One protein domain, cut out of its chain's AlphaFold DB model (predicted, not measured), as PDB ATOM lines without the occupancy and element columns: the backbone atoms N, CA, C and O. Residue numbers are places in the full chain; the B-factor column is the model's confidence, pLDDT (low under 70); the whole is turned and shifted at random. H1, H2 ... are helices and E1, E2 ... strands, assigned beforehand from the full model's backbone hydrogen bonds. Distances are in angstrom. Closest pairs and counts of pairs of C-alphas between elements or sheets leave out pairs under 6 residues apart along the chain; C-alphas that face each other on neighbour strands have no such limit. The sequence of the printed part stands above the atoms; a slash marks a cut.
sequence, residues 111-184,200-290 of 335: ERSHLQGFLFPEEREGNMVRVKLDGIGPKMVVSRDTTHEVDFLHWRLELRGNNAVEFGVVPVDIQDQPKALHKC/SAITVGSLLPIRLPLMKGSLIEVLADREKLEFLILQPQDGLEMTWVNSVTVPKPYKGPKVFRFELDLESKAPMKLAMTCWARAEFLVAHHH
ATOM      1  N   GLU A 111     163.672 201.237 202.824       88.44
ATOM      2  CA  GLU A 111     163.658 201.650 204.227       88.44
ATOM      3  C   GLU A 111     162.587 202.718 204.448       88.44
ATOM      4  O   GLU A 111     161.677 202.542 205.260       88.44
ATOM      5  N   ARG A 112     162.612 203.774 203.633       86.06
ATOM      6  CA  ARG A 112     161.606 204.833 203.694       86.06
ATOM      7  C   ARG A 112     160.207 204.322 203.370       86.06
ATOM      8  O   ARG A 112     159.234 204.696 204.020       86.06
ATOM      9  N   SER A 113     160.095 203.458 202.372       85.25
ATOM     10  CA  SER A 113     158.819 202.879 201.969       85.25
ATOM     11  C   SER A 113     158.204 202.035 203.097       85.25
ATOM     12  O   SER A 113     157.001 202.131 203.333       85.25
ATOM     13  N   HIS A 114     159.010 201.295 203.869       84.38
ATOM     14  CA  HIS A 114     158.545 200.591 205.070       84.38
ATOM     15  C   HIS A 114     158.041 201.560 206.151       84.38
ATOM     16  O   HIS A 114     156.984 201.317 206.729       84.38
ATOM     17  N   LEU A 115     158.729 202.686 206.378       82.44
ATOM     18  CA  LEU A 115     158.272 203.732 207.311       82.44
ATOM     19  C   LEU A 115     156.920 204.339 206.895       82.44
ATOM     20  O   LEU A 115     156.122 204.725 207.745       82.44
ATOM     21  N   GLN A 116     156.640 204.381 205.591       78.38
ATOM     22  CA  GLN A 116     155.368 204.837 205.015       78.38
ATOM     23  C   GLN A 116     154.305 203.719 204.944       78.38
ATOM     24  O   GLN A 116     153.186 203.925 204.466       78.38
ATOM     25  N   GLY A 117     154.626 202.515 205.427       76.31
ATOM     26  CA  GLY A 117     153.736 201.357 205.425       76.31
ATOM     27  C   GLY A 117     153.474 200.785 204.030       76.31
ATOM     28  O   GLY A 117     152.353 200.347 203.767       76.31
ATOM     29  N   PHE A 118     154.457 200.841 203.130       77.81
ATOM     30  CA  PHE A 118     154.486 200.047 201.901       77.81
ATOM     31  C   PHE A 118     155.186 198.723 202.173       77.81
ATOM     32  O   PHE A 118     156.250 198.692 202.794       77.81
ATOM     33  N   LEU A 119     154.601 197.637 201.674       79.94
ATOM     34  CA  LEU A 119     155.185 196.310 201.776       79.94
ATOM     35  C   LEU A 119     155.751 195.910 200.415       79.94
ATOM     36  O   LEU A 119     155.066 195.985 199.392       79.94
ATOM     37  N   PHE A 120     157.002 195.455 200.423       79.31
ATOM     38  CA  PHE A 120     157.627 194.777 199.290       79.31
ATOM     39  C   PHE A 120     157.598 193.286 199.594       79.31
ATOM     40  O   PHE A 120     158.556 192.782 200.185       79.31
ATOM     41  N   PRO A 121     156.497 192.577 199.282       77.31
ATOM     42  CA  PRO A 121     156.511 191.129 199.378       77.31
ATOM     43  C   PRO A 121     157.680 190.586 198.548       77.31
ATOM     44  O   PRO A 121     157.956 191.060 197.447       77.31
ATOM     45  N   GLU A 122     158.366 189.566 199.063       67.62
ATOM     46  CA  GLU A 122     159.446 188.888 198.329       67.62
ATOM     47  C   GLU A 122     158.931 188.067 197.133       67.62
ATOM     48  O   GLU A 122     159.710 187.427 196.428       67.62
ATOM     49  N   GLU A 123     157.622 188.106 196.875       77.88
ATOM     50  CA  GLU A 123     156.980 187.509 195.713       77.88
ATOM     51  C   GLU A 123     157.512 188.146 194.424       77.88
ATOM     52  O   GLU A 123     157.139 189.254 194.022       77.88
ATOM     53  N   ARG A 124     158.414 187.412 193.769       78.75
ATOM     54  CA  ARG A 124     158.876 187.708 192.418       78.75
ATOM     55  C   ARG A 124     157.934 187.063 191.416       78.75
ATOM     56  O   ARG A 124     157.694 185.860 191.467       78.75
ATOM     57  N   GLU A 125     157.455 187.863 190.476       80.25
ATOM     58  CA  GLU A 125     156.687 187.394 189.330       80.25
ATOM     59  C   GLU A 125     157.582 187.527 188.094       80.25
ATOM     60  O   GLU A 125     157.691 188.588 187.473       80.25
ATOM     61  N   GLY A 126     158.348 186.468 187.820       81.06
ATOM     62  CA  GLY A 126     159.444 186.522 186.852       81.06
ATOM     63  C   GLY A 126     160.524 187.519 187.286       81.06
ATOM     64  O   GLY A 126     161.161 187.339 188.324       81.06
ATOM     65  N   ASN A 127     160.718 188.576 186.491       75.75
ATOM     66  CA  ASN A 127     161.711 189.634 186.735       75.75
ATOM     67  C   ASN A 127     161.129 190.885 187.411       75.75
ATOM     68  O   ASN A 127     161.844 191.866 187.629       75.75
ATOM     69  N   MET A 128     159.834 190.868 187.728       85.12
ATOM     70  CA  MET A 128     159.174 191.973 188.404       85.12
ATOM     71  C   MET A 128     158.981 191.671 189.888       85.12
ATOM     72  O   MET A 128     158.784 190.525 190.300       85.12
ATOM     73  N   VAL A 129     159.033 192.723 190.695       86.06
ATOM     74  CA  VAL A 129     158.753 192.676 192.129       86.06
ATOM     75  C   VAL A 129     157.369 193.247 192.361       86.06
ATOM     76  O   VAL A 129     157.060 194.350 191.905       86.06
ATOM     77  N   ARG A 130     156.536 192.498 193.079       87.88
ATOM     78  CA  ARG A 130     155.228 192.983 193.497       87.88
ATOM     79  C   ARG A 130     155.397 194.041 194.583       87.88
ATOM     80  O   ARG A 130     156.087 193.824 195.575       87.88
ATOM     81  N   VAL A 131     154.754 195.187 194.399       85.81
ATOM     82  CA  VAL A 131     154.689 196.266 195.388       85.81
ATOM     83  C   VAL A 131     153.237 196.451 195.765       85.81
ATOM     84  O   VAL A 131     152.394 196.714 194.902       85.81
ATOM     85  N   LYS A 132     152.950 196.310 197.059       85.75
ATOM     86  CA  LYS A 132     151.596 196.421 197.580       85.75
ATOM     87  C   LYS A 132     151.517 197.533 198.609       85.75
ATOM     88  O   LYS A 132     152.249 197.562 199.601       85.75
ATOM     89  N   LEU A 133     150.577 198.434 198.374       76.12
ATOM     90  CA  LEU A 133     150.144 199.389 199.363       76.12
ATOM     91  C   LEU A 133     148.979 198.813 200.160       76.12
ATOM     92  O   LEU A 133     147.867 198.672 199.649       76.12
ATOM     93  N   ASP A 134     149.226 198.569 201.441       74.75
ATOM     94  CA  ASP A 134     148.183 198.267 202.409       74.75
ATOM     95  C   ASP A 134     147.812 199.522 203.217       74.75
ATOM     96  O   ASP A 134     148.656 200.360 203.533       74.75
ATOM     97  N   GLY A 135     146.530 199.672 203.555       66.75
ATOM     98  CA  GLY A 135     146.013 200.801 204.338       66.75
ATOM     99  C   GLY A 135     145.407 201.945 203.515       66.75
ATOM    100  O   GLY A 135     145.292 201.872 202.293       66.75
ATOM    101  N   ILE A 136     144.954 202.977 204.227       65.31
ATOM    102  CA  ILE A 136     144.304 204.178 203.684       65.31
ATOM    103  C   ILE A 136     145.162 205.384 204.072       65.31
ATOM    104  O   ILE A 136     145.654 205.442 205.198       65.31
ATOM    105  N   GLY A 137     145.321 206.342 203.162       64.00
ATOM    106  CA  GLY A 137     145.998 207.613 203.414       64.00
ATOM    107  C   GLY A 137     146.967 207.988 202.296       64.00
ATOM    108  O   GLY A 137     147.332 207.120 201.504       64.00
ATOM    109  N   PRO A 138     147.384 209.264 202.223       65.88
ATOM    110  CA  PRO A 138     148.396 209.687 201.276       65.88
ATOM    111  C   PRO A 138     149.727 209.090 201.715       65.88
ATOM    112  O   PRO A 138     150.254 209.406 202.780       65.88
ATOM    113  N   LYS A 139     150.256 208.193 200.898       75.19
ATOM    114  CA  LYS A 139     151.551 207.579 201.136       75.19
ATOM    115  C   LYS A 139     152.433 207.846 199.935       75.19
ATOM    116  O   LYS A 139     151.967 207.714 198.805       75.19
ATOM    117  N   MET A 140     153.681 208.228 200.183       81.75
ATOM    118  CA  MET A 140     154.661 208.497 199.136       81.75
ATOM    119  C   MET A 140     155.830 207.539 199.260       81.75
ATOM    120  O   MET A 140     156.477 207.476 200.306       81.75
ATOM    121  N   VAL A 141     156.128 206.844 198.170       85.75
ATOM    122  CA  VAL A 141     157.438 206.222 197.972       85.75
ATOM    123  C   VAL A 141     158.253 207.062 197.017       85.75
ATOM    124  O   VAL A 141     157.710 207.741 196.143       85.75
ATOM    125  N   VAL A 142     159.567 206.980 197.175       89.94
ATOM    126  CA  VAL A 142     160.515 207.616 196.270       89.94
ATOM    127  C   VAL A 142     161.554 206.617 195.785       89.94
ATOM    128  O   VAL A 142     161.722 205.538 196.366       89.94
ATOM    129  N   SER A 143     162.265 206.972 194.721       92.88
ATOM    130  CA  SER A 143     163.465 206.248 194.318       92.88
ATOM    131  C   SER A 143     164.530 206.317 195.412       92.88
ATOM    132  O   SER A 143     164.653 207.301 196.150       92.88
ATOM    133  N   ARG A 144     165.325 205.255 195.523       94.19
ATOM    134  CA  ARG A 144     166.515 205.249 196.376       94.19
ATOM    135  C   ARG A 144     167.512 206.294 195.887       94.19
ATOM    136  O   ARG A 144     167.956 207.118 196.682       94.19
ATOM    137  N   ASP A 145     167.767 206.270 194.584       94.94
ATOM    138  CA  ASP A 145     168.730 207.132 193.908       94.94
ATOM    139  C   ASP A 145     168.121 208.497 193.575       94.94
ATOM    140  O   ASP A 145     166.894 208.663 193.516       94.94
ATOM    141  N   THR A 146     168.997 209.463 193.318       94.56
ATOM    142  CA  THR A 146     168.661 210.835 192.922       94.56
ATOM    143  C   THR A 146     169.194 211.171 191.526       94.56
ATOM    144  O   THR A 146     170.203 210.623 191.087       94.56
ATOM    145  N   THR A 147     168.596 212.156 190.848       93.06
ATOM    146  CA  THR A 147     169.097 212.694 189.562       93.06
ATOM    147  C   THR A 147     170.476 213.367 189.665       93.06
ATOM    148  O   THR A 147     171.083 213.749 188.661       93.06
ATOM    149  N   HIS A 148     170.997 213.548 190.882       93.50
ATOM    150  CA  HIS A 148     172.370 213.990 191.102       93.50
ATOM    151  C   HIS A 148     173.366 212.824 191.009       93.50
ATOM    152  O   HIS A 148     174.447 212.997 190.449       93.50
ATOM    153  N   GLU A 149     172.999 211.654 191.533       94.00
ATOM    154  CA  GLU A 149     173.846 210.454 191.598       94.00
ATOM    155  C   GLU A 149     173.846 209.654 190.296       94.00
ATOM    156  O   GLU A 149     174.841 209.009 189.965       94.00
ATOM    157  N   VAL A 150     172.737 209.698 189.559       93.50
ATOM    158  CA  VAL A 150     172.573 209.009 188.279       93.50
ATOM    159  C   VAL A 150     172.091 209.974 187.204       93.50
ATOM    160  O   VAL A 150     171.408 210.953 187.494       93.50
ATOM    161  N   ASP A 151     172.431 209.686 185.948       89.94
ATOM    162  CA  ASP A 151     172.097 210.574 184.824       89.94
ATOM    163  C   ASP A 151     170.586 210.701 184.606       89.94
ATOM    164  O   ASP A 151     170.103 211.757 184.208       89.94
ATOM    165  N   PHE A 152     169.845 209.623 184.865       94.25
ATOM    166  CA  PHE A 152     168.391 209.626 184.896       94.25
ATOM    167  C   PHE A 152     167.875 208.528 185.825       94.25
ATOM    168  O   PHE A 152     168.538 207.515 186.063       94.25
ATOM    169  N   LEU A 153     166.662 208.735 186.312       95.06
ATOM    170  CA  LEU A 153     165.869 207.790 187.068       95.06
ATOM    171  C   LEU A 153     164.821 207.165 186.152       95.06
ATOM    172  O   LEU A 153     164.244 207.854 185.311       95.06
ATOM    173  N   HIS A 154     164.556 205.873 186.319       95.31
ATOM    174  CA  HIS A 154     163.618 205.150 185.466       95.31
ATOM    175  C   HIS A 154     162.806 204.127 186.256       95.31
ATOM    176  O   HIS A 154     163.364 203.231 186.892       95.31
ATOM    177  N   TRP A 155     161.483 204.227 186.174       94.06
ATOM    178  CA  TRP A 155     160.555 203.208 186.652       94.06
ATOM    179  C   TRP A 155     159.746 202.638 185.502       94.06
ATOM    180  O   TRP A 155     159.258 203.385 184.661       94.06
ATOM    181  N   ARG A 156     159.546 201.318 185.526       94.00
ATOM    182  CA  ARG A 156     158.614 200.595 184.661       94.00
ATOM    183  C   ARG A 156     157.693 199.751 185.532       94.00
ATOM    184  O   ARG A 156     158.153 198.871 186.262       94.00
ATOM    185  N   LEU A 157     156.406 200.065 185.472       92.19
ATOM    186  CA  LEU A 157     155.386 199.593 186.398       92.19
ATOM    187  C   LEU A 157     154.221 198.997 185.607       92.19
ATOM    188  O   LEU A 157     153.747 199.615 184.661       92.19
ATOM    189  N   GLU A 158     153.724 197.835 186.008       92.62
ATOM    190  CA  GLU A 158     152.470 197.272 185.506       92.62
ATOM    191  C   GLU A 158     151.400 197.359 186.595       92.62
ATOM    192  O   GLU A 158     151.586 196.888 187.720       92.62
ATOM    193  N   LEU A 159     150.258 197.960 186.269       89.56
ATOM    194  CA  LEU A 159     149.149 198.122 187.202       89.56
ATOM    195  C   LEU A 159     148.402 196.793 187.396       89.56
ATOM    196  O   LEU A 159     147.832 196.258 186.449       89.56
ATOM    197  N   ARG A 160     148.326 196.257 188.621       90.00
ATOM    198  CA  ARG A 160     147.596 195.000 188.903       90.00
ATOM    199  C   ARG A 160     146.167 195.203 189.411       90.00
ATOM    200  O   ARG A 160     145.352 194.281 189.315       90.00
ATOM    201  N   GLY A 161     145.842 196.398 189.893       78.94
ATOM    202  CA  GLY A 161     144.549 196.728 190.490       78.94
ATOM    203  C   GLY A 161     143.964 198.045 189.989       78.94
ATOM    204  O   GLY A 161     144.599 198.790 189.248       78.94
ATOM    205  N   ASN A 162     142.737 198.334 190.416       67.75
ATOM    206  CA  ASN A 162     142.136 199.650 190.227       67.75
ATOM    207  C   ASN A 162     142.719 200.590 191.275       67.75
ATOM    208  O   ASN A 162     142.202 200.693 192.388       67.75
ATOM    209  N   ASN A 163     143.820 201.236 190.915       69.31
ATOM    210  CA  ASN A 163     144.568 202.075 191.830       69.31
ATOM    211  C   ASN A 163     144.424 203.532 191.402       69.31
ATOM    212  O   ASN A 163     144.455 203.850 190.214       69.31
ATOM    213  N   ALA A 164     144.317 204.421 192.380       72.62
ATOM    214  CA  ALA A 164     144.445 205.844 192.142       72.62
ATOM    215  C   ALA A 164     145.817 206.296 192.620       72.62
ATOM    216  O   ALA A 164     146.130 206.259 193.814       72.62
ATOM    217  N   VAL A 165     146.651 206.591 191.632       75.56
ATOM    218  CA  VAL A 165     148.097 206.684 191.773       75.56
ATOM    219  C   VAL A 165     148.553 207.935 191.050       75.56
ATOM    220  O   VAL A 165     148.054 208.253 189.969       75.56
ATOM    221  N   GLU A 166     149.476 208.653 191.661       79.88
ATOM    222  CA  GLU A 166     150.086 209.840 191.085       79.88
ATOM    223  C   GLU A 166     151.582 209.584 190.971       79.88
ATOM    224  O   GLU A 166     152.201 208.996 191.861       79.88
ATOM    225  N   PHE A 167     152.156 210.025 189.861       83.56
ATOM    226  CA  PHE A 167     153.574 209.887 189.574       83.56
ATOM    227  C   PHE A 167     154.174 211.261 189.336       83.56
ATOM    228  O   PHE A 167     153.536 212.138 188.749       83.56
ATOM    229  N   GLY A 168     155.419 211.435 189.751       86.19
ATOM    230  CA  GLY A 168     156.132 212.676 189.526       86.19
ATOM    231  C   GLY A 168     157.561 212.614 190.021       86.19
ATOM    232  O   GLY A 168     158.152 211.544 190.169       86.19
ATOM    233  N   VAL A 169     158.093 213.796 190.296       86.81
ATOM    234  CA  VAL A 169     159.389 213.983 190.932       86.81
ATOM    235  C   VAL A 169     159.222 214.803 192.200       86.81
ATOM    236  O   VAL A 169     158.314 215.630 192.300       86.81
ATOM    237  N   VAL A 170     160.099 214.572 193.170       85.44
ATOM    238  CA  VAL A 170     160.175 215.364 194.398       85.44
ATOM    239  C   VAL A 170     161.621 215.807 194.639       85.44
ATOM    240  O   VAL A 170     162.529 214.971 194.567       85.44
ATOM    241  N   PRO A 171     161.868 217.100 194.905       86.62
ATOM    242  CA  PRO A 171     163.172 217.574 195.350       86.62
ATOM    243  C   PRO A 171     163.609 216.915 196.666       86.62
ATOM    244  O   PRO A 171     162.800 216.675 197.569       86.62
ATOM    245  N   VAL A 172     164.900 216.602 196.773       87.38
ATOM    246  CA  VAL A 172     165.470 215.859 197.913       87.38
ATOM    247  C   VAL A 172     165.348 216.618 199.238       87.38
ATOM    248  O   VAL A 172     165.192 215.999 200.285       87.38
ATOM    249  N   ASP A 173     165.401 217.943 199.207       82.50
ATOM    250  CA  ASP A 173     165.338 218.829 200.373       82.50
ATOM    251  C   ASP A 173     163.937 218.927 200.998       82.50
ATOM    252  O   ASP A 173     163.804 219.226 202.187       82.50
ATOM    253  N   ILE A 174     162.884 218.642 200.225       79.88
ATOM    254  CA  ILE A 174     161.497 218.774 200.690       79.88
ATOM    255  C   ILE A 174     160.748 217.447 200.813       79.88
ATOM    256  O   ILE A 174     159.644 217.440 201.351       79.88
ATOM    257  N   GLN A 175     161.330 216.320 200.391       79.12
ATOM    258  CA  GLN A 175     160.672 215.002 200.407       79.12
ATOM    259  C   GLN A 175     160.131 214.581 201.790       79.12
ATOM    260  O   GLN A 175     159.129 213.873 201.869       79.12
ATOM    261  N   ASP A 176     160.785 215.000 202.879       78.06
ATOM    262  CA  ASP A 176     160.430 214.645 204.265       78.06
ATOM    263  C   ASP A 176     159.452 215.621 204.916       78.06
ATOM    264  O   ASP A 176     159.008 215.419 206.048       78.06
ATOM    265  N   GLN A 177     159.085 216.689 204.213       73.56
ATOM    266  CA  GLN A 177     158.142 217.647 204.752       73.56
ATOM    267  C   GLN A 177     156.733 217.032 204.756       73.56
ATOM    268  O   GLN A 177     156.302 216.478 203.744       73.56
ATOM    269  N   PRO A 178     155.938 217.204 205.830       61.78
ATOM    270  CA  PRO A 178     154.552 216.720 205.882       61.78
ATOM    271  C   PRO A 178     153.676 217.225 204.722       61.78
ATOM    272  O   PRO A 178     152.656 216.627 204.388       61.78
ATOM    273  N   LYS A 179     154.080 218.342 204.100       61.22
ATOM    274  CA  LYS A 179     153.412 218.972 202.955       61.22
ATOM    275  C   LYS A 179     153.937 218.520 201.593       61.22
ATOM    276  O   LYS A 179     153.330 218.893 200.595       61.22
ATOM    277  N   ALA A 180     154.977 217.687 201.522       58.25
ATOM    278  CA  ALA A 180     155.412 217.072 200.264       58.25
ATOM    279  C   ALA A 180     154.266 216.284 199.604       58.25
ATOM    280  O   ALA A 180     154.126 216.273 198.387       58.25
ATOM    281  N   LEU A 181     153.373 215.723 200.429       53.81
ATOM    282  CA  LEU A 181     152.126 215.065 200.020       53.81
ATOM    283  C   LEU A 181     151.001 216.038 199.614       53.81
ATOM    284  O   LEU A 181     150.007 215.628 199.018       53.81
ATOM    285  N   HIS A 182     151.107 217.319 199.978       46.69
ATOM    286  CA  HIS A 182     149.994 218.273 200.000       46.69
ATOM    287  C   HIS A 182     150.327 219.662 199.450       46.69
ATOM    288  O   HIS A 182     149.665 220.618 199.851       46.69
ATOM    289  N   LYS A 183     151.228 219.756 198.461       49.25
ATOM    290  CA  LYS A 183     151.655 220.987 197.764       49.25
ATOM    291  C   LYS A 183     152.893 221.594 198.414       49.25
ATOM    292  O   LYS A 183     152.845 222.110 199.534       49.25
ATOM    293  N   CYS A 184     153.995 221.552 197.676       44.00
ATOM    294  CA  CYS A 184     155.219 222.226 198.069       44.00
ATOM    295  C   CYS A 184     154.970 223.729 198.147       44.00
ATOM    296  O   CYS A 184     154.521 224.355 197.187       44.00
ATOM    297  N   SER A 200     149.855 217.381 191.005       41.47
ATOM    298  CA  SER A 200     149.006 216.952 192.110       41.47
ATOM    299  C   SER A 200     147.623 216.694 191.557       41.47
ATOM    300  O   SER A 200     147.028 217.626 191.032       41.47
ATOM    301  N   ALA A 201     147.073 215.503 191.757       42.44
ATOM    302  CA  ALA A 201     146.003 215.402 192.734       42.44
ATOM    303  C   ALA A 201     145.378 214.002 192.782       42.44
ATOM    304  O   ALA A 201     145.074 213.357 191.795       42.44
ATOM    305  N   ILE A 202     145.191 213.529 193.995       50.88
ATOM    306  CA  ILE A 202     143.987 213.059 194.653       50.88
ATOM    307  C   ILE A 202     142.969 212.418 193.700       50.88
ATOM    308  O   ILE A 202     142.174 213.086 193.043       50.88
ATOM    309  N   THR A 203     142.956 211.092 193.666       37.66
ATOM    310  CA  THR A 203     141.772 210.250 193.443       37.66
ATOM    311  C   THR A 203     140.421 210.987 193.557       37.66
ATOM    312  O   THR A 203     140.145 211.609 194.577       37.66
ATOM    313  N   VAL A 204     139.579 210.878 192.518       29.77
ATOM    314  CA  VAL A 204     138.271 211.554 192.318       29.77
ATOM    315  C   VAL A 204     138.323 213.072 192.565       29.77
ATOM    316  O   VAL A 204     137.937 213.572 193.613       29.77
ATOM    317  N   GLY A 205     138.777 213.823 191.556       33.75
ATOM    318  CA  GLY A 205     138.911 215.289 191.638       33.75
ATOM    319  C   GLY A 205     140.318 215.821 191.364       33.75
ATOM    320  O   GLY A 205     140.527 217.029 191.399       33.75
ATOM    321  N   SER A 206     141.238 214.927 191.010       33.50
ATOM    322  CA  SER A 206     142.633 215.129 190.623       33.50
ATOM    323  C   SER A 206     142.963 216.338 189.715       33.50
ATOM    324  O   SER A 206     143.063 216.199 188.508       33.50
ATOM    325  N   LEU A 207     143.126 217.570 190.194       35.28
ATOM    326  CA  LEU A 207     143.716 218.675 189.408       35.28
ATOM    327  C   LEU A 207     145.210 218.483 189.035       35.28
ATOM    328  O   LEU A 207     145.995 219.421 189.148       35.28
ATOM    329  N   LEU A 208     145.602 217.299 188.546       48.09
ATOM    330  CA  LEU A 208     146.778 217.178 187.690       48.09
ATOM    331  C   LEU A 208     146.547 218.085 186.471       48.09
ATOM    332  O   LEU A 208     145.400 218.173 186.017       48.09
ATOM    333  N   PRO A 209     147.585 218.694 185.864       50.09
ATOM    334  CA  PRO A 209     147.415 219.284 184.540       50.09
ATOM    335  C   PRO A 209     146.866 218.247 183.543       50.09
ATOM    336  O   PRO A 209     146.209 218.622 182.575       50.09
ATOM    337  N   ILE A 210     147.072 216.943 183.803       60.94
ATOM    338  CA  ILE A 210     146.601 215.847 182.957       60.94
ATOM    339  C   ILE A 210     146.051 214.689 183.809       60.94
ATOM    340  O   ILE A 210     146.794 214.019 184.521       60.94
ATOM    341  N   ARG A 211     144.741 214.420 183.706       71.62
ATOM    342  CA  ARG A 211     144.104 213.196 184.232       71.62
ATOM    343  C   ARG A 211     144.053 212.146 183.138       71.62
ATOM    344  O   ARG A 211     143.509 212.418 182.069       71.62
ATOM    345  N   LEU A 212     144.548 210.947 183.423       76.06
ATOM    346  CA  LEU A 212     144.559 209.854 182.456       76.06
ATOM    347  C   LEU A 212     143.812 208.643 182.999       76.06
ATOM    348  O   LEU A 212     143.988 208.299 184.168       76.06
ATOM    349  N   PRO A 213     142.996 207.979 182.165       78.25
ATOM    350  CA  PRO A 213     142.415 206.703 182.540       78.25
ATOM    351  C   PRO A 213     143.549 205.683 182.644       78.25
ATOM    352  O   PRO A 213     144.315 205.519 181.702       78.25
ATOM    353  N   LEU A 214     143.676 205.005 183.780       85.75
ATOM    354  CA  LEU A 214     144.577 203.868 183.956       85.75
ATOM    355  C   LEU A 214     143.729 202.635 184.237       85.75
ATOM    356  O   LEU A 214     142.734 202.703 184.957       85.75
ATOM    357  N   MET A 215     144.114 201.516 183.645       88.38
ATOM    358  CA  MET A 215     143.384 200.261 183.717       88.38
ATOM    359  C   MET A 215     144.276 199.189 184.319       88.38
ATOM    360  O   MET A 215     145.503 199.261 184.277       88.38
ATOM    361  N   LYS A 216     143.659 198.144 184.860       88.81
ATOM    362  CA  LYS A 216     144.411 196.941 185.205       88.81
ATOM    363  C   LYS A 216     145.134 196.426 183.952       88.81
ATOM    364  O   LYS A 216     144.495 196.246 182.924       88.81
ATOM    365  N   GLY A 217     146.439 196.193 184.064       90.25
ATOM    366  CA  GLY A 217     147.338 195.808 182.976       90.25
ATOM    367  C   GLY A 217     148.021 196.985 182.273       90.25
ATOM    368  O   GLY A 217     148.842 196.753 181.391       90.25
ATOM    369  N   SER A 218     147.717 198.242 182.629       92.00
ATOM    370  CA  SER A 218     148.450 199.388 182.078       92.00
ATOM    371  C   SER A 218     149.924 199.305 182.454       92.00
ATOM    372  O   SER A 218     150.261 199.148 183.630       92.00
ATOM    373  N   LEU A 219     150.789 199.480 181.459       93.19
ATOM    374  CA  LEU A 219     152.214 199.681 181.661       93.19
ATOM    375  C   LEU A 219     152.489 201.182 181.759       93.19
ATOM    376  O   LEU A 219     152.082 201.951 180.889       93.19
ATOM    377  N   ILE A 220     153.192 201.587 182.805       92.88
ATOM    378  CA  ILE A 220     153.570 202.966 183.086       92.88
ATOM    379  C   ILE A 220     155.090 203.003 183.161       92.88
ATOM    380  O   ILE A 220     155.689 202.393 184.046       92.88
ATOM    381  N   GLU A 221     155.711 203.719 182.234       94.88
ATOM    382  CA  GLU A 221     157.127 204.046 182.289       94.88
ATOM    383  C   GLU A 221     157.299 205.527 182.622       94.88
ATOM    384  O   GLU A 221     156.669 206.399 182.015       94.88
ATOM    385  N   VAL A 222     158.147 205.795 183.611       94.06
ATOM    386  CA  VAL A 222     158.475 207.136 184.095       94.06
ATOM    387  C   VAL A 222     159.977 207.313 183.993       94.06
ATOM    388  O   VAL A 222     160.727 206.546 184.597       94.06
ATOM    389  N   LEU A 223     160.408 208.322 183.246       95.12
ATOM    390  CA  LEU A 223     161.809 208.665 183.048       95.12
ATOM    391  C   LEU A 223     162.031 210.094 183.536       95.12
ATOM    392  O   LEU A 223     161.394 211.012 183.035       95.12
ATOM    393  N   ALA A 224     162.932 210.292 184.490       93.19
ATOM    394  CA  ALA A 224     163.278 211.621 184.986       93.19
ATOM    395  C   ALA A 224     164.780 211.849 184.886       93.19
ATOM    396  O   ALA A 224     165.555 211.070 185.433       93.19
ATOM    397  N   ASP A 225     165.201 212.923 184.236       92.62
ATOM    398  CA  ASP A 225     166.564 213.432 184.340       92.62
ATOM    399  C   ASP A 225     166.569 214.778 185.083       92.62
ATOM    400  O   ASP A 225     165.648 215.094 185.841       92.62
ATOM    401  N   ARG A 226     167.657 215.540 184.969       89.56
ATOM    402  CA  ARG A 226     167.802 216.825 185.668       89.56
ATOM    403  C   ARG A 226     166.941 217.935 185.078       89.56
ATOM    404  O   ARG A 226     166.639 218.882 185.787       89.56
ATOM    405  N   GLU A 227     166.594 217.832 183.805       88.88
ATOM    406  CA  GLU A 227     165.945 218.897 183.044       88.88
ATOM    407  C   GLU A 227     164.525 218.509 182.648       88.88
ATOM    408  O   GLU A 227     163.764 219.359 182.199       88.88
ATOM    409  N   LYS A 228     164.157 217.232 182.787       90.50
ATOM    410  CA  LYS A 228     162.975 216.702 182.129       90.50
ATOM    411  C   LYS A 228     162.365 215.499 182.836       90.50
ATOM    412  O   LYS A 228     163.062 214.619 183.342       90.50
ATOM    413  N   LEU A 229     161.040 215.429 182.790       90.50
ATOM    414  CA  LEU A 229     160.230 214.283 183.180       90.50
ATOM    415  C   LEU A 229     159.407 213.804 181.978       90.50
ATOM    416  O   LEU A 229     158.588 214.541 181.432       90.50
ATOM    417  N   GLU A 230     159.604 212.553 181.580       92.50
ATOM    418  CA  GLU A 230     158.874 211.897 180.499       92.50
ATOM    419  C   GLU A 230     158.012 210.750 181.039       92.50
ATOM    420  O   GLU A 230     158.434 209.954 181.881       92.50
ATOM    421  N   PHE A 231     156.803 210.639 180.497       92.12
ATOM    422  CA  PHE A 231     155.871 209.556 180.768       92.12
ATOM    423  C   PHE A 231     155.522 208.823 179.485       92.12
ATOM    424  O   PHE A 231     155.176 209.441 178.475       92.12
ATOM    425  N   LEU A 232     155.503 207.498 179.566       93.50
ATOM    426  CA  LEU A 232     154.923 206.630 178.558       93.50
ATOM    427  C   LEU A 232     153.927 205.696 179.241       93.50
ATOM    428  O   LEU A 232     154.284 204.939 180.136       93.50
ATOM    429  N   ILE A 233     152.674 205.736 178.801       93.00
ATOM    430  CA  ILE A 233     151.624 204.851 179.304       93.00
ATOM    431  C   ILE A 233     151.109 204.013 178.144       93.00
ATOM    432  O   ILE A 233     150.647 204.561 177.140       93.00
ATOM    433  N   LEU A 234     151.166 202.693 178.297       93.56
ATOM    434  CA  LEU A 234     150.581 201.725 177.376       93.56
ATOM    435  C   LEU A 234     149.369 201.086 178.042       93.56
ATOM    436  O   LEU A 234     149.459 200.500 179.118       93.56
ATOM    437  N   GLN A 235     148.226 201.209 177.389       93.00
ATOM    438  CA  GLN A 235     146.988 200.589 177.817       93.00
ATOM    439  C   GLN A 235     146.869 199.180 177.234       93.00
ATOM    440  O   GLN A 235     147.155 198.998 176.046       93.00
ATOM    441  N   PRO A 236     146.364 198.203 178.002       92.88
ATOM    442  CA  PRO A 236     146.088 196.877 177.472       92.88
ATOM    443  C   PRO A 236     145.032 196.925 176.358       92.88
ATOM    444  O   PRO A 236     144.162 197.812 176.296       92.88
ATOM    445  N   GLN A 237     145.109 195.956 175.446       90.31
ATOM    446  CA  GLN A 237     144.192 195.858 174.307       90.31
ATOM    447  C   GLN A 237     142.746 195.664 174.769       90.31
ATOM    448  O   GLN A 237     141.848 196.374 174.309       90.31
ATOM    449  N   ASP A 238     142.561 194.791 175.748       92.19
ATOM    450  CA  ASP A 238     141.312 194.410 176.403       92.19
ATOM    451  C   ASP A 238     141.021 195.226 177.674       92.19
ATOM    452  O   ASP A 238     140.176 194.849 178.485       92.19
ATOM    453  N   GLY A 239     141.700 196.365 177.841       89.31
ATOM    454  CA  GLY A 239     141.540 197.226 179.005       89.31
ATOM    455  C   GLY A 239     140.086 197.606 179.287       89.31
ATOM    456  O   GLY A 239     139.343 198.030 178.395       89.31
ATOM    457  N   LEU A 240     139.701 197.475 180.557       89.19
ATOM    458  CA  LEU A 240     138.387 197.845 181.067       89.19
ATOM    459  C   LEU A 240     138.501 199.109 181.920       89.19
ATOM    460  O   LEU A 240     139.189 199.128 182.940       89.19
ATOM    461  N   GLU A 241     137.793 200.156 181.515       86.94
ATOM    462  CA  GLU A 241     137.663 201.400 182.265       86.94
ATOM    463  C   GLU A 241     136.484 201.300 183.239       86.94
ATOM    464  O   GLU A 241     135.368 200.929 182.864       86.94
ATOM    465  N   MET A 242     136.712 201.652 184.503       81.75
ATOM    466  CA  MET A 242     135.652 201.689 185.509       81.75
ATOM    467  C   MET A 242     134.844 202.981 185.361       81.75
ATOM    468  O   MET A 242     135.348 204.070 185.621       81.75
ATOM    469  N   THR A 243     133.574 202.867 184.976       81.06
ATOM    470  CA  THR A 243     132.653 204.008 184.854       81.06
ATOM    471  C   THR A 243     131.626 203.989 185.983       81.06
ATOM    472  O   THR A 243     131.095 202.933 186.317       81.06
ATOM    473  N   TRP A 244     131.289 205.150 186.542       79.56
ATOM    474  CA  TRP A 244     130.184 205.271 187.497       79.56
ATOM    475  C   TRP A 244     128.836 205.297 186.772       79.56
ATOM    476  O   TRP A 244     128.602 206.139 185.907       79.56
ATOM    477  N   VAL A 245     127.939 204.382 187.136       86.31
ATOM    478  CA  VAL A 245     126.548 204.331 186.673       86.31
ATOM    479  C   VAL A 245     125.672 204.080 187.894       86.31
ATOM    480  O   VAL A 245     125.807 203.050 188.547       86.31
ATOM    481  N   ASN A 246     124.787 205.026 188.219       90.44
ATOM    482  CA  ASN A 246     123.857 204.918 189.352       90.44
ATOM    483  C   ASN A 246     124.552 204.554 190.682       90.44
ATOM    484  O   ASN A 246     124.129 203.636 191.378       90.44
ATOM    485  N   SER A 247     125.651 205.244 191.011       85.62
ATOM    486  CA  SER A 247     126.460 205.007 192.224       85.62
ATOM    487  C   SER A 247     127.147 203.636 192.311       85.62
ATOM    488  O   SER A 247     127.727 203.307 193.342       85.62
ATOM    489  N   VAL A 248     127.137 202.850 191.231       78.69
ATOM    490  CA  VAL A 248     127.895 201.600 191.102       78.69
ATOM    491  C   VAL A 248     128.985 201.792 190.054       78.69
ATOM    492  O   VAL A 248     128.781 202.460 189.040       78.69
ATOM    493  N   THR A 249     130.163 201.218 190.286       79.94
ATOM    494  CA  THR A 249     131.225 201.191 189.276       79.94
ATOM    495  C   THR A 249     131.040 199.973 188.376       79.94
ATOM    496  O   THR A 249     130.988 198.839 188.846       79.94
ATOM    497  N   VAL A 250     130.921 200.205 187.070       86.75
ATOM    498  CA  VAL A 250     130.784 199.152 186.060       86.75
ATOM    499  C   VAL A 250     131.991 199.172 185.121       86.75
ATOM    500  O   VAL A 250     132.357 200.247 184.635       86.75
ATOM    501  N   PRO A 251     132.626 198.020 184.852       87.88
ATOM    502  CA  PRO A 251     133.691 197.947 183.864       87.88
ATOM    503  C   PRO A 251     133.101 198.110 182.460       87.88
ATOM    504  O   PRO A 251     132.111 197.465 182.109       87.88
ATOM    505  N   LYS A 252     133.714 198.962 181.641       91.25
ATOM    506  CA  LYS A 252     133.380 199.128 180.224       91.25
ATOM    507  C   LYS A 252     134.638 198.985 179.369       91.25
ATOM    508  O   LYS A 252     135.697 199.438 179.796       91.25
ATOM    509  N   PRO A 253     134.547 198.403 178.160       93.69
ATOM    510  CA  PRO A 253     135.679 198.359 177.244       93.69
ATOM    511  C   PRO A 253     136.208 199.763 176.961       93.69
ATOM    512  O   PRO A 253     135.444 200.654 176.576       93.69
ATOM    513  N   TYR A 254     137.510 199.949 177.140       91.44
ATOM    514  CA  TYR A 254     138.149 201.236 176.937       91.44
ATOM    515  C   TYR A 254     138.301 201.568 175.457       91.44
ATOM    516  O   TYR A 254     138.910 200.819 174.688       91.44
ATOM    517  N   LYS A 255     137.764 202.730 175.074       93.19
ATOM    518  CA  LYS A 255     137.717 203.214 173.685       93.19
ATOM    519  C   LYS A 255     138.707 204.343 173.382       93.19
ATOM    520  O   LYS A 255     138.705 204.854 172.267       93.19
ATOM    521  N   GLY A 256     139.500 204.774 174.362       91.44
ATOM    522  CA  GLY A 256     140.445 205.874 174.185       91.44
ATOM    523  C   GLY A 256     141.801 205.443 173.601       91.44
ATOM    524  O   GLY A 256     141.986 204.281 173.224       91.44
ATOM    525  N   PRO A 257     142.763 206.381 173.524       92.81
ATOM    526  CA  PRO A 257     144.105 206.113 173.019       92.81
ATOM    527  C   PRO A 257     144.811 204.995 173.788       92.81
ATOM    528  O   PRO A 257     144.874 205.001 175.014       92.81
ATOM    529  N   LYS A 258     145.402 204.042 173.063       91.94
ATOM    530  CA  LYS A 258     146.154 202.944 173.688       91.94
ATOM    531  C   LYS A 258     147.532 203.357 174.189       91.94
ATOM    532  O   LYS A 258     148.115 202.654 175.003       91.94
ATOM    533  N   VAL A 259     148.053 204.480 173.706       92.88
ATOM    534  CA  VAL A 259     149.366 204.979 174.094       92.88
ATOM    535  C   VAL A 259     149.267 206.451 174.421       92.88
ATOM    536  O   VAL A 259     148.814 207.239 173.592       92.88
ATOM    537  N   PHE A 260     149.756 206.815 175.597       91.44
ATOM    538  CA  PHE A 260     149.915 208.200 175.993       91.44
ATOM    539  C   PHE A 260     151.383 208.523 176.230       91.44
ATOM    540  O   PHE A 260     152.130 207.699 176.757       91.44
ATOM    541  N   ARG A 261     151.789 209.723 175.820       91.38
ATOM    542  CA  ARG A 261     153.144 210.239 176.010       91.38
ATOM    543  C   ARG A 261     153.063 211.660 176.522       91.38
ATOM    544  O   ARG A 261     152.336 212.461 175.936       91.38
ATOM    545  N   PHE A 262     153.813 211.949 177.575       87.38
ATOM    546  CA  PHE A 262     153.905 213.290 178.141       87.38
ATOM    547  C   PHE A 262     155.341 213.626 178.451       87.38
ATOM    548  O   PHE A 262     156.161 212.754 178.720       87.38
ATOM    549  N   GLU A 263     155.597 214.914 178.413       89.12
ATOM    550  CA  GLU A 263     156.893 215.514 178.599       89.12
ATOM    551  C   GLU A 263     156.673 216.791 179.394       89.12
ATOM    552  O   GLU A 263     155.762 217.567 179.092       89.12
ATOM    553  N   LEU A 264     157.457 216.951 180.450       86.06
ATOM    554  CA  LEU A 264     157.441 218.107 181.321       86.06
ATOM    555  C   LEU A 264     158.881 218.554 181.535       86.06
ATOM    556  O   LEU A 264     159.685 217.795 182.079       86.06
ATOM    557  N   ASP A 265     159.180 219.784 181.141       86.94
ATOM    558  CA  ASP A 265     160.457 220.411 181.452       86.94
ATOM    559  C   ASP A 265     160.509 220.755 182.946       86.94
ATOM    560  O   ASP A 265     159.552 221.264 183.537       86.94
ATOM    561  N   LEU A 266     161.636 220.437 183.573       82.44
ATOM    562  CA  LEU A 266     161.917 220.681 184.976       82.44
ATOM    563  C   LEU A 266     162.806 221.920 185.063       82.44
ATOM    564  O   LEU A 266     163.982 221.893 184.716       82.44
ATOM    565  N   GLU A 267     162.252 223.024 185.556       74.94
ATOM    566  CA  GLU A 267     163.001 224.281 185.714       74.94
ATOM    567  C   GLU A 267     163.958 224.257 186.926       74.94
ATOM    568  O   GLU A 267     164.773 225.162 187.116       74.94
ATOM    569  N   SER A 268     163.878 223.215 187.761       72.44
ATOM    570  CA  SER A 268     164.655 223.096 188.992       72.44
ATOM    571  C   SER A 268     166.026 222.468 188.757       72.44
ATOM    572  O   SER A 268     166.146 221.374 188.220       72.44
ATOM    573  N   LYS A 269     167.072 223.120 189.275       78.38
ATOM    574  CA  LYS A 269     168.430 222.548 189.352       78.38
ATOM    575  C   LYS A 269     168.633 221.638 190.567       78.38
ATOM    576  O   LYS A 269     169.731 221.112 190.753       78.38
ATOM    577  N   ALA A 270     167.625 221.504 191.429       84.56
ATOM    578  CA  ALA A 270     167.743 220.713 192.644       84.56
ATOM    579  C   ALA A 270     167.837 219.210 192.316       84.56
ATOM    580  O   ALA A 270     167.208 218.743 191.364       84.56
ATOM    581  N   PRO A 271     168.575 218.422 193.117       89.25
ATOM    582  CA  PRO A 271     168.493 216.970 193.059       89.25
ATOM    583  C   PRO A 271     167.052 216.505 193.277       89.25
ATOM    584  O   PRO A 271     166.392 216.920 194.231       89.25
ATOM    585  N   MET A 272     166.579 215.619 192.408       89.25
ATOM    586  CA  MET A 272     165.218 215.092 192.439       89.25
ATOM    587  C   MET A 272     165.225 213.578 192.594       89.25
ATOM    588  O   MET A 272     166.178 212.895 192.214       89.25
ATOM    589  N   LYS A 273     164.131 213.057 193.137       92.00
ATOM    590  CA  LYS A 273     163.797 211.634 193.162       92.00
ATOM    591  C   LYS A 273     162.516 211.396 192.385       92.00
ATOM    592  O   LYS A 273     161.653 212.273 192.358       92.00
ATOM    593  N   LEU A 274     162.361 210.206 191.810       90.81
ATOM    594  CA  LEU A 274     161.050 209.764 191.346       90.81
ATOM    595  C   LEU A 274     160.159 209.583 192.563       90.81
ATOM    596  O   LEU A 274     160.610 209.055 193.576       90.81
ATOM    597  N   ALA A 275     158.915 210.018 192.454       87.25
ATOM    598  CA  ALA A 275     157.923 209.913 193.502       87.25
ATOM    599  C   ALA A 275     156.669 209.234 192.957       87.25
ATOM    600  O   ALA A 275     156.216 209.518 191.846       87.25
ATOM    601  N   MET A 276     156.104 208.346 193.765       85.56
ATOM    602  CA  MET A 276     154.782 207.780 193.538       85.56
ATOM    603  C   MET A 276     153.958 207.982 194.797       85.56
ATOM    604  O   MET A 276     154.405 207.635 195.895       85.56
ATOM    605  N   THR A 277     152.752 208.518 194.632       80.06
ATOM    606  CA  THR A 277     151.792 208.670 195.719       80.06
ATOM    607  C   THR A 277     150.496 207.934 195.426       80.06
ATOM    608  O   THR A 277     150.103 207.720 194.278       80.06
ATOM    609  N   CYS A 278     149.835 207.493 196.487       76.12
ATOM    610  CA  CYS A 278     148.571 206.773 196.409       76.12
ATOM    611  C   CYS A 278     147.786 206.958 197.709       76.12
ATOM    612  O   CYS A 278     148.380 207.117 198.775       76.12
ATOM    613  N   TRP A 279     146.456 206.937 197.603       68.38
ATOM    614  CA  TRP A 279     145.527 207.214 198.712       68.38
ATOM    615  C   TRP A 279     144.850 205.968 199.291       68.38
ATOM    616  O   TRP A 279     144.333 205.982 200.411       68.38
ATOM    617  N   ALA A 280     144.811 204.900 198.505       70.81
ATOM    618  CA  ALA A 280     144.138 203.655 198.824       70.81
ATOM    619  C   ALA A 280     144.977 202.481 198.320       70.81
ATOM    620  O   ALA A 280     146.006 202.682 197.676       70.81
ATOM    621  N   ARG A 281     144.506 201.263 198.608       75.19
ATOM    622  CA  ARG A 281     145.133 200.010 198.180       75.19
ATOM    623  C   ARG A 281     145.570 200.106 196.722       75.19
ATOM    624  O   ARG A 281     144.738 200.296 195.838       75.19
ATOM    625  N   ALA A 282     146.873 199.994 196.519       78.81
ATOM    626  CA  ALA A 282     147.499 200.036 195.216       78.81
ATOM    627  C   ALA A 282     148.409 198.824 195.069       78.81
ATOM    628  O   ALA A 282     149.133 198.469 195.997       78.81
ATOM    629  N   GLU A 283     148.352 198.179 193.915       88.19
ATOM    630  CA  GLU A 283     149.188 197.025 193.609       88.19
ATOM    631  C   GLU A 283     149.806 197.164 192.224       88.19
ATOM    632  O   GLU A 283     149.105 197.414 191.234       88.19
ATOM    633  N   PHE A 284     151.122 196.985 192.176       89.31
ATOM    634  CA  PHE A 284     151.924 197.096 190.967       89.31
ATOM    635  C   PHE A 284     152.912 195.944 190.885       89.31
ATOM    636  O   PHE A 284     153.410 195.467 191.908       89.31
ATOM    637  N   LEU A 285     153.261 195.558 189.664       90.94
ATOM    638  CA  LEU A 285     154.513 194.866 189.402       90.94
ATOM    639  C   LEU A 285     155.544 195.874 188.925       90.94
ATOM    640  O   LEU A 285     155.253 196.697 188.061       90.94
ATOM    641  N   VAL A 286     156.742 195.823 189.491       88.44
ATOM    642  CA  VAL A 286     157.798 196.789 189.193       88.44
ATOM    643  C   VAL A 286     159.021 196.070 188.669       88.44
ATOM    644  O   VAL A 286     159.530 195.150 189.314       88.44
ATOM    645  N   ALA A 287     159.511 196.496 187.508       85.50
ATOM    646  CA  ALA A 287     160.783 196.018 186.990       85.50
ATOM    647  C   ALA A 287     161.908 196.458 187.942       85.50
ATOM    648  O   ALA A 287     162.135 197.649 188.139       85.50
ATOM    649  N   HIS A 288     162.575 195.491 188.576       67.62
ATOM    650  CA  HIS A 288     163.587 195.755 189.610       67.62
ATOM    651  C   HIS A 288     165.011 195.394 189.144       67.62
ATOM    652  O   HIS A 288     165.988 195.852 189.737       67.62
ATOM    653  N   HIS A 289     165.144 194.588 188.086       60.16
ATOM    654  CA  HIS A 289     166.411 194.174 187.476       60.16
ATOM    655  C   HIS A 289     166.243 193.996 185.960       60.16
ATOM    656  O   HIS A 289     165.110 193.941 185.483       60.16
ATOM    657  N   HIS A 290     167.367 193.921 185.229       53.22
ATOM    658  CA  HIS A 290     167.434 193.758 183.770       53.22
ATOM    659  C   HIS A 290     166.313 192.864 183.228       53.22
ATOM    660  O   HIS A 290     166.212 191.685 183.569       53.22
TER     661      HIS A 290
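What this domain is: This is residues 111 to 184 and 200 to 290 of the 335 residues of the protein "Hypothetical protein" of Chlamydomonas leiostraca (UniProt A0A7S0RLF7). What does the model look like? Two antiparallel sheets lie partly face to face as a sandwich: a large, strongly twisted one of six strands, E1, E11, E3, E5, E6 and E9 in that order, and a small one, E2, E10 and E4, over part of it. The hairpin of E7 and E8 makes a small third sheet at one end of the long axis, away from the sandwich, and the short helix H1 is beside E2. What are the numbers? The printed part has 165 residues with one named helix and eleven named strands, in the order H1 and then E1 to E11; the class is mostly strand, though under half of the residues, 74, are in named elements. The whole is compact, with a radius of gyration of the C-alphas of 15.8 A and spans of 46 by 35 by 32 A.

Where its parts are: Where are the strands of the large sheet? They are E1, residues 128 to 133, E11, residues 282 to 287, E3, residues 153 to 159, E5, residues 219 to 224, E6, residues 228 to 234, and E9, residues 259 to 265. E9 is 20.4 A from first to last C-alpha, E6 20.0 A and E3 19.3 A. Where are the other elements? The small sheet has E2, residues 139 to 142, E10, residues 272 to 278 and 19.0 A long, and E4, residues 165 to 171 and 18.9 A long. E7 is residues 240 to 245, E8 is residues 248 to 253, and H1 is residues 111 to 115. Which points help to find the place? H1 begins at C-alpha 111 at (163.658, 201.650, 204.227), E9 begins at C-alpha 259 at (149.366, 204.979, 174.094), and E11 ends at C-alpha 287 at (160.783, 196.018, 186.990).

How they stand to each other: How is the large sheet paired? From the edge strand E1, N 131 and O 284 of E11 are within hydrogen-bond range at 2.8 A, and E11 pairs with E3 through N 285 and O 158, 2.9 A. E3 and E5 have N 155 and O 222 at 2.9 A, the hairpin E5 and E6 has N 221 and O 232 at 2.8 A, and E6 and the other edge strand E9 have N 231 and O 262 at 2.8 A. How does the small sheet face it? The two form a sandwich, two sheets face to face, the facing parts 9.4 A centre to centre and their strands at 22 degrees to each other; the closest C-alphas of E3 and E10 are those of Leu 153 and Leu 274, 6.7 A apart. In the small sheet, the inner strand E10 has N 276 and O 141 of E2 at 2.9 A, and N 275 and O 168 of E4 at 2.9 A. What of the remaining elements? In the hairpin E7 and E8, N 243 and O 250 are 2.9 A apart; E7 is apart from E9. H1, whose O i to N i+4 pair is within hydrogen-bond range, only grazes the small sheet, and its closest C-alpha pair with E2 is Ser 113 and Val 141, 5.4 A.

The domain as a whole: How large is it, and is it cut? The two C-alphas farthest apart are those of Glu 149 and Asn 246, 50.3 A. Residues 185 to 199 are not printed, and C-alphas 184 and 200 are 10.1 A apart across the cut. Which links are long? Of the links that are printed whole, H1 to E1 is long, with 12 residues; the link across the cut is E4 to E5. Where is confidence low? The mean pLDDT of the printed part is 80.6, and 29 residues are under 70, among them residues 178 to 184 and 200 to 210.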